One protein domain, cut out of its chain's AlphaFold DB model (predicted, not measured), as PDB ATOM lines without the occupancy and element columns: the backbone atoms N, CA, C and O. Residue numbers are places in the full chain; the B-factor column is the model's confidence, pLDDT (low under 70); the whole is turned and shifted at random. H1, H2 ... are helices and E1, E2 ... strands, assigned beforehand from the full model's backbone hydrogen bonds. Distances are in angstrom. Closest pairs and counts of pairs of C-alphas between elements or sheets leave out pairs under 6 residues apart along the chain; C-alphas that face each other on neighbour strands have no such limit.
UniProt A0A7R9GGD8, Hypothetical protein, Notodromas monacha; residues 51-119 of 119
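What this domain is: This is residues 51 to 119 of the 119 residues of the protein "Hypothetical protein" of Notodromas monacha (UniProt A0A7R9GGD8). With little regular structure, this elongated domain has one helix, H1, at one end, a small hairpin of strands E1 and E2 at the other, and loops of residues 51 to 74 in the middle. Residues 88 to 103 run past these loops from helix to hairpin. The printed part has 69 residues, 19 in named elements, in the order H1, E1, E2, mixed in class. It is loose, radius of gyration of the C-alphas 13.8 A, spanning 43 by 21 by 17 A.

Where its parts are: H1 is residues 75 to 87, 18.4 A long, from C-alpha 75 at (426.309, 482.836, 376.575). E1 is residues 104 to 106; E2 is residues 116 to 118, ending at C-alpha 118 at (434.412, 484.936, 405.933).

How they stand to each other: Residues 54 to 55 pair with 69 to 70, parallel, and 62 to 63 with 98 to 99, antiparallel. In H1 every O i to N i+4 pair is within hydrogen-bond range. H1 and E2 are apart. E1 and E2 form an antiparallel hairpin at 156 degrees, with N 105 and O 117 3.0 A apart, within hydrogen-bond range.

The domain as a whole: The C-alphas farthest apart, Ala 87 and Leu 111, are 43.3 A apart. The printed part has no cut. The H1 to E1 link is long. Residue 119 has pLDDT under 70.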
ATOM      1  N   ASP A  51     427.406 474.968 400.399       91.94
ATOM      2  CA  ASP A  51     428.599 474.567 399.655       91.94
ATOM      3  C   ASP A  51     429.248 475.787 398.989       91.94
ATOM      4  O   ASP A  51     428.656 476.447 398.137       91.94
ATOM      5  N   VAL A  52     430.499 476.080 399.356       90.94
ATOM      6  CA  VAL A  52     431.260 477.217 398.812       90.94
ATOM      7  C   VAL A  52     431.592 477.068 397.325       90.94
ATOM      8  O   VAL A  52     432.057 478.031 396.717       90.94
ATOM      9  N   ARG A  53     431.350 475.901 396.719       92.56
ATOM     10  CA  ARG A  53     431.465 475.676 395.270       92.56
ATOM     11  C   ARG A  53     430.276 476.232 394.483       92.56
ATOM     12  O   ARG A  53     430.297 476.205 393.255       92.56
ATOM     13  N   PHE A  54     429.250 476.740 395.169       92.44
ATOM     14  CA  PHE A  54     428.126 477.457 394.573       92.44
ATOM     15  C   PHE A  54     428.433 478.962 394.597       92.44
ATOM     16  O   PHE A  54     428.236 479.652 395.595       92.44
ATOM     17  N   ASP A  55     428.974 479.496 393.501       89.88
ATOM     18  CA  ASP A  55     429.203 480.934 393.314       89.88
ATOM     19  C   ASP A  55     427.931 481.617 392.817       89.88
ATOM     20  O   ASP A  55     427.785 481.901 391.634       89.88
ATOM     21  N   THR A  56     426.974 481.826 393.725       87.44
ATOM     22  CA  THR A  56     425.640 482.378 393.420       87.44
ATOM     23  C   THR A  56     425.460 483.834 393.851       87.44
ATOM     24  O   THR A  56     424.357 484.381 393.750       87.44
ATOM     25  N   GLU A  57     426.527 484.483 394.323       83.06
ATOM     26  CA  GLU A  57     426.498 485.885 394.724       83.06
ATOM     27  C   GLU A  57     426.245 486.841 393.545       83.06
ATOM     28  O   GLU A  57     426.360 486.504 392.363       83.06
ATOM     29  N   TYR A  58     425.888 488.089 393.870       78.88
ATOM     30  CA  TYR A  58     425.661 489.128 392.860       78.88
ATOM     31  C   TYR A  58     426.957 489.574 392.162       78.88
ATOM     32  O   TYR A  58     426.911 490.050 391.028       78.88
ATOM     33  N   ARG A  59     428.106 489.433 392.839       83.38
ATOM     34  CA  ARG A  59     429.452 489.592 392.277       83.38
ATOM     35  C   ARG A  59     430.107 488.224 392.243       83.38
ATOM     36  O   ARG A  59     430.080 487.522 393.245       83.38
ATOM     37  N   SER A  60     430.711 487.880 391.112       83.62
ATOM     38  CA  SER A  60     431.430 486.616 390.995       83.62
ATOM     39  C   SER A  60     432.673 486.619 391.879       83.62
ATOM     40  O   SER A  60     433.397 487.619 391.949       83.62
ATOM     41  N   ARG A  61     432.955 485.468 392.489       88.75
ATOM     42  CA  ARG A  61     434.212 485.210 393.203       88.75
ATOM     43  C   ARG A  61     435.365 484.867 392.259       88.75
ATOM     44  O   ARG A  61     436.487 484.696 392.725       88.75
ATOM     45  N   GLY A  62     435.113 484.855 390.950       91.00
ATOM     46  CA  GLY A  62     436.076 484.591 389.890       91.00
ATOM     47  C   GLY A  62     435.812 483.247 389.220       91.00
ATOM     48  O   GLY A  62     434.680 482.953 388.829       91.00
ATOM     49  N   CYS A  63     436.851 482.440 389.048       92.19
ATOM     50  CA  CYS A  63     436.708 481.068 388.597       92.19
ATOM     51  C   CYS A  63     437.642 480.128 389.349       92.19
ATOM     52  O   CYS A  63     438.836 480.392 389.449       92.19
ATOM     53  N   SER A  64     437.086 479.006 389.794       93.69
ATOM     54  CA  SER A  64     437.826 477.847 390.271       93.69
ATOM     55  C   SER A  64     437.352 476.603 389.528       93.69
ATOM     56  O   SER A  64     436.180 476.514 389.157       93.69
ATOM     57  N   HIS A  65     438.252 475.649 389.303       94.44
ATOM     58  CA  HIS A  65     437.919 474.343 388.730       94.44
ATOM     59  C   HIS A  65     436.943 473.550 389.603       94.44
ATOM     60  O   HIS A  65     436.152 472.780 389.071       94.44
ATOM     61  N   ASP A  66     436.923 473.820 390.908       92.75
ATOM     62  CA  ASP A  66     436.053 473.131 391.860       92.75
ATOM     63  C   ASP A  66     434.615 473.670 391.875       92.75
ATOM     64  O   ASP A  66     433.760 473.127 392.576       92.75
ATOM     65  N   PHE A  67     434.313 474.756 391.155       93.31
ATOM     66  CA  PHE A  67     432.968 475.330 391.169       93.31
ATOM     67  C   PHE A  67     431.942 474.417 390.492       93.31
ATOM     68  O   PHE A  67     432.117 473.967 389.364       93.31
ATOM     69  N   LEU A  68     430.818 474.213 391.184       92.62
ATOM     70  CA  LEU A  68     429.678 473.437 390.695       92.62
ATOM     71  C   LEU A  68     428.634 474.333 390.025       92.62
ATOM     72  O   LEU A  68     428.040 473.958 389.018       92.62
ATOM     73  N   ILE A  69     428.416 475.531 390.575       92.00
ATOM     74  CA  ILE A  69     427.510 476.543 390.023       92.00
ATOM     75  C   ILE A  69     428.251 477.874 389.990       92.00
ATOM     76  O   ILE A  69     428.888 478.249 390.971       92.00
ATOM     77  N   THR A  70     428.142 478.605 388.876       90.06
ATOM     78  CA  THR A  70     428.725 479.945 388.743       90.06
ATOM     79  C   THR A  70     427.715 480.945 388.190       90.06
ATOM     80  O   THR A  70     427.095 480.727 387.149       90.06
ATOM     81  N   HIS A  71     427.559 482.069 388.880       85.38
ATOM     82  CA  HIS A  71     426.711 483.193 388.503       85.38
ATOM     83  C   HIS A  71     427.565 484.469 388.372       85.38
ATOM     84  O   HIS A  71     428.482 484.698 389.152       85.38
ATOM     85  N   LYS A  72     427.342 485.361 387.400       86.00
ATOM     86  CA  LYS A  72     426.518 485.283 386.180       86.00
ATOM     87  C   LYS A  72     427.449 485.108 384.979       86.00
ATOM     88  O   LYS A  72     428.463 485.798 384.903       86.00
ATOM     89  N   LYS A  73     427.107 484.236 384.029       88.94
ATOM     90  CA  LYS A  73     427.896 484.026 382.803       88.94
ATOM     91  C   LYS A  73     427.152 484.546 381.575       88.94
ATOM     92  O   LYS A  73     425.924 484.492 381.514       88.94
ATOM     93  N   SER A  74     427.897 485.095 380.618       92.94
ATOM     94  CA  SER A  74     427.370 485.379 379.281       92.94
ATOM     95  C   SER A  74     427.229 484.068 378.493       92.94
ATOM     96  O   SER A  74     427.905 483.097 378.835       92.94
ATOM     97  N   PRO A  75     426.408 484.021 377.428       96.50
ATOM     98  CA  PRO A  75     426.309 482.836 376.575       96.50
ATOM     99  C   PRO A  75     427.672 482.360 376.050       96.50
ATOM    100  O   PRO A  75     428.010 481.197 376.230       96.50
ATOM    101  N   LEU A  76     428.494 483.282 375.530       96.19
ATOM    102  CA  LEU A  76     429.860 482.989 375.072       96.19
ATOM    103  C   LEU A  76     430.726 482.395 376.189       96.19
ATOM    104  O   LEU A  76     431.395 481.390 375.990       96.19
ATOM    105  N   SER A  77     430.661 482.968 377.394       93.19
ATOM    106  CA  SER A  77     431.413 482.431 378.527       93.19
ATOM    107  C   SER A  77     430.940 481.023 378.899       93.19
ATOM    108  O   SER A  77     431.767 480.179 379.213       93.19
ATOM    109  N   MET A  78     429.639 480.719 378.831       95.12
ATOM    110  CA  MET A  78     429.160 479.352 379.080       95.12
ATOM    111  C   MET A  78     429.672 478.352 378.037       95.12
ATOM    112  O   MET A  78     430.007 477.226 378.399       95.12
ATOM    113  N   GLU A  79     429.767 478.758 376.770       97.06
ATOM    114  CA  GLU A  79     430.358 477.929 375.712       97.06
ATOM    115  C   GLU A  79     431.838 477.645 375.981       97.06
ATOM    116  O   GLU A  79     432.262 476.495 375.878       97.06
ATOM    117  N   GLU A  80     432.606 478.655 376.394       96.00
ATOM    118  CA  GLU A  80     434.018 478.507 376.768       96.00
ATOM    119  C   GLU A  80     434.201 477.571 377.969       96.00
ATOM    120  O   GLU A  80     435.020 476.653 377.919       96.00
ATOM    121  N   LEU A  81     433.414 477.756 379.036       95.56
ATOM    122  CA  LEU A  81     433.451 476.892 380.222       95.56
ATOM    123  C   LEU A  81     433.141 475.436 379.852       95.56
ATOM    124  O   LEU A  81     433.840 474.514 380.271       95.56
ATOM    125  N   HIS A  82     432.121 475.222 379.020       96.38
ATOM    126  CA  HIS A  82     431.751 473.890 378.543       96.38
ATOM    127  C   HIS A  82     432.827 473.270 377.649       96.38
ATOM    128  O   HIS A  82     433.125 472.082 377.769       96.38
ATOM    129  N   ALA A  83     433.430 474.056 376.757       97.69
ATOM    130  CA  ALA A  83     434.521 473.601 375.901       97.69
ATOM    131  C   ALA A  83     435.742 473.174 376.728       97.69
ATOM    132  O   ALA A  83     436.306 472.110 376.466       97.69
ATOM    133  N   ASN A  84     436.092 473.943 377.763       97.00
ATOM    134  CA  ASN A  84     437.174 473.610 378.691       97.00
ATOM    135  C   ASN A  84     436.903 472.295 379.426       97.00
ATOM    136  O   ASN A  84     437.770 471.417 379.444       97.00
ATOM    137  N   LEU A  85     435.690 472.115 379.958       97.06
ATOM    138  CA  LEU A  85     435.302 470.869 380.622       97.06
ATOM    139  C   LEU A  85     435.392 469.676 379.668       97.06
ATOM    140  O   LEU A  85     435.958 468.650 380.028       97.06
ATOM    141  N   LYS A  86     434.908 469.802 378.428       97.62
ATOM    142  CA  LYS A  86     435.028 468.721 377.437       97.62
ATOM    143  C   LYS A  86     436.479 468.393 377.099       97.62
ATOM    144  O   LYS A  86     436.834 467.222 377.054       97.62
ATOM    145  N   ALA A  87     437.305 469.408 376.849       97.38
ATOM    146  CA  ALA A  87     438.700 469.218 376.455       97.38
ATOM    147  C   ALA A  87     439.561 468.624 377.583       97.38
ATOM    148  O   ALA A  87     440.567 467.975 377.312       97.38
ATOM    149  N   SER A  88     439.161 468.842 378.836       96.25
ATOM    150  CA  SER A  88     439.865 468.375 380.033       96.25
ATOM    151  C   SER A  88     439.224 467.155 380.702       96.25
ATOM    152  O   SER A  88     439.597 466.832 381.823       96.25
ATOM    153  N   ASN A  89     438.248 466.490 380.069       95.25
ATOM    154  CA  ASN A  89     437.479 465.400 380.691       95.25
ATOM    155  C   ASN A  89     436.867 465.769 382.063       95.25
ATOM    156  O   ASN A  89     436.748 464.937 382.958       95.25
ATOM    157  N   GLY A  90     436.440 467.021 382.214       93.50
ATOM    158  CA  GLY A  90     435.769 467.533 383.406       93.50
ATOM    159  C   GLY A  90     436.702 468.065 384.493       93.50
ATOM    160  O   GLY A  90     436.206 468.504 385.524       93.50
ATOM    161  N   GLU A  91     438.020 468.066 384.285       93.88
ATOM    162  CA  GLU A  91     438.984 468.499 385.306       93.88
ATOM    163  C   GLU A  91     439.142 470.023 385.396       93.88
ATOM    164  O   GLU A  91     439.454 470.553 386.460       93.88
ATOM    165  N   LYS A  92     438.959 470.748 384.285       95.88
ATOM    166  CA  LYS A  92     439.208 472.194 384.212       95.88
ATOM    167  C   LYS A  92     437.975 472.939 383.739       95.88
ATOM    168  O   LYS A  92     437.603 472.878 382.569       95.88
ATOM    169  N   LEU A  93     437.389 473.717 384.647       95.12
ATOM    170  CA  LEU A  93     436.264 474.596 384.328       95.12
ATOM    171  C   LEU A  93     436.693 475.831 383.515       95.12
ATOM    172  O   LEU A  93     435.970 476.290 382.635       95.12
ATOM    173  N   CYS A  94     437.877 476.376 383.796       93.38
ATOM    174  CA  CYS A  94     438.362 477.632 383.223       93.38
ATOM    175  C   CYS A  94     439.755 477.482 382.627       93.38
ATOM    176  O   CYS A  94     440.506 476.588 382.998       93.38
ATOM    177  N   THR A  95     440.130 478.405 381.744       92.88
ATOM    178  CA  THR A  95     441.497 478.478 381.209       92.88
ATOM    179  C   THR A  95     442.506 478.825 382.304       92.88
ATOM    180  O   THR A  95     443.620 478.310 382.316       92.88
ATOM    181  N   GLN A  96     442.099 479.683 383.240       92.88
ATOM    182  CA  GLN A  96     442.888 480.095 384.391       92.88
ATOM    183  C   GLN A  96     441.966 480.295 385.596       92.88
ATOM    184  O   GLN A  96     440.863 480.830 385.454       92.88
ATOM    185  N   GLU A  97     442.422 479.876 386.775       93.56
ATOM    186  CA  GLU A  97     441.736 480.189 388.025       93.56
ATOM    187  C   GLU A  97     441.977 481.643 388.428       93.56
ATOM    188  O   GLU A  97     443.091 482.168 388.353       93.56
ATOM    189  N   VAL A  98     440.909 482.302 388.857       92.62
ATOM    190  CA  VAL A  98     440.925 483.704 389.260       92.62
ATOM    191  C   VAL A  98     440.109 483.832 390.532       92.62
ATOM    192  O   VAL A  98     438.994 483.324 390.601       92.62
ATOM    193  N   VAL A  99     440.637 484.543 391.525       91.06
ATOM    194  CA  VAL A  99     439.931 484.812 392.782       91.06
ATOM    195  C   VAL A  99     439.719 486.313 392.913       91.06
ATOM    196  O   VAL A  99     440.672 487.084 392.996       91.06
ATOM    197  N   HIS A 100     438.457 486.735 392.918       89.25
ATOM    198  CA  HIS A 100     438.064 488.137 393.085       89.25
ATOM    199  C   HIS A 100     437.603 488.461 394.506       89.25
ATOM    200  O   HIS A 100     437.721 489.603 394.946       89.25
ATOM    201  N   ALA A 101     437.070 487.474 395.225       85.31
ATOM    202  CA  ALA A 101     436.568 487.642 396.581       85.31
ATOM    203  C   ALA A 101     436.683 486.337 397.373       85.31
ATOM    204  O   ALA A 101     436.668 485.243 396.806       85.31
ATOM    205  N   ARG A 102     436.795 486.469 398.698       85.00
ATOM    206  CA  ARG A 102     436.826 485.329 399.616       85.00
ATOM    207  C   ARG A 102     435.444 484.673 399.715       85.00
ATOM    208  O   ARG A 102     434.449 485.398 399.726       85.00
ATOM    209  N   PRO A 103     435.365 483.332 399.785       85.50
ATOM    210  CA  PRO A 103     434.110 482.647 400.058       85.50
ATOM    211  C   PRO A 103     433.598 482.978 401.466       85.50
ATOM    212  O   PRO A 103     434.379 483.223 402.387       85.50
ATOM    213  N   TYR A 104     432.283 482.911 401.647       85.69
ATOM    214  CA  TYR A 104     431.663 482.856 402.968       85.69
ATOM    215  C   TYR A 104     431.072 481.468 403.203       85.69
ATOM    216  O   TYR A 104     430.756 480.749 402.254       85.69
ATOM    217  N   VAL A 105     430.911 481.087 404.466       87.50
ATOM    218  CA  VAL A 105     430.169 479.882 404.849       87.50
ATOM    219  C   VAL A 105     428.871 480.316 405.513       87.50
ATOM    220  O   VAL A 105     428.905 481.067 406.483       87.50
ATOM    221  N   TYR A 106     427.731 479.867 404.982       87.62
ATOM    222  CA  TYR A 106     426.426 480.121 405.590       87.62
ATOM    223  C   TYR A 106     426.128 479.077 406.671       87.62
ATOM    224  O   TYR A 106     425.948 477.895 406.372       87.62
ATOM    225  N   ASN A 107     426.032 479.525 407.917       88.50
ATOM    226  CA  ASN A 107     425.559 478.747 409.051       88.50
ATOM    227  C   ASN A 107     424.024 478.821 409.131       88.50
ATOM    228  O   ASN A 107     423.448 479.887 409.352       88.50
ATOM    229  N   TRP A 108     423.369 477.674 408.935       87.19
ATOM    230  CA  TRP A 108     421.909 477.539 408.950       87.19
ATOM    231  C   TRP A 108     421.306 477.457 410.358       87.19
ATOM    232  O   TRP A 108     420.098 477.641 410.496       87.19
ATOM    233  N   ASP A 109     422.128 477.234 411.386       86.19
ATOM    234  CA  ASP A 109     421.702 477.077 412.783       86.19
ATOM    235  C   ASP A 109     421.570 478.418 413.519       86.19
ATOM    236  O   ASP A 109     421.101 478.492 414.656       86.19
ATOM    237  N   VAL A 110     421.990 479.507 412.877       86.06
ATOM    238  CA  VAL A 110     421.922 480.861 413.425       86.06
ATOM    239  C   VAL A 110     420.946 481.724 412.634       86.06
ATOM    240  O   VAL A 110     420.528 481.411 411.521       86.06
ATOM    241  N   LEU A 111     420.575 482.866 413.214       84.31
ATOM    242  CA  LEU A 111     419.752 483.846 412.512       84.31
ATOM    243  C   LEU A 111     420.441 484.297 411.212       84.31
ATOM    244  O   LEU A 111     421.659 484.478 411.218       84.31
ATOM    245  N   PRO A 112     419.689 484.615 410.139       82.00
ATOM    246  CA  PRO A 112     420.269 485.098 408.885       82.00
ATOM    247  C   PRO A 112     421.193 486.318 409.032       82.00
ATOM    248  O   PRO A 112     422.090 486.509 408.225       82.00
ATOM    249  N   SER A 113     421.016 487.139 410.071       82.00
ATOM    250  CA  SER A 113     421.908 488.269 410.375       82.00
ATOM    251  C   SER A 113     423.281 487.862 410.927       82.00
ATOM    252  O   SER A 113     424.170 488.704 411.007       82.00
ATOM    253  N   LYS A 114     423.453 486.599 411.325       84.38
ATOM    254  CA  LYS A 114     424.671 486.020 411.911       84.38
ATOM    255  C   LYS A 114     425.237 484.858 411.085       84.38
ATOM    256  O   LYS A 114     426.191 484.232 411.520       84.38
ATOM    257  N   CYS A 115     424.650 484.559 409.924       79.31
ATOM    258  CA  CYS A 115     424.940 483.357 409.138       79.31
ATOM    259  C   CYS A 115     426.391 483.215 408.692       79.31
ATOM    260  O   CYS A 115     426.855 482.101 408.503       79.31
ATOM    261  N   CYS A 116     427.060 484.327 408.406       83.38
ATOM    262  CA  CYS A 116     428.029 484.328 407.326       83.38
ATOM    263  C   CYS A 116     429.409 484.742 407.828       83.38
ATOM    264  O   CYS A 116     429.697 485.928 407.989       83.38
ATOM    265  N   GLU A 117     430.256 483.743 408.062       79.00
ATOM    266  CA  GLU A 117     431.664 483.930 408.405       79.00
ATOM    267  C   GLU A 117     432.514 483.925 407.129       79.00
ATOM    268  O   GLU A 117     432.323 483.091 406.237       79.00
ATOM    269  N   LEU A 118     433.440 484.882 407.025       76.44
ATOM    270  CA  LEU A 118     434.412 484.936 405.933       76.44
ATOM    271  C   LEU A 118     435.473 483.857 406.146       76.44
ATOM    272  O   LEU A 118     436.011 483.745 407.249       76.44
ATOM    273  N   ARG A 119     435.800 483.114 405.087       62.78
ATOM    274  CA  ARG A 119     436.863 482.105 405.097       62.78
ATOM    275  C   ARG A 119     438.103 482.577 404.343       62.78
ATOM    276  O   ARG A 119     437.959 483.300 403.333       62.78
TER     277      ARG A 119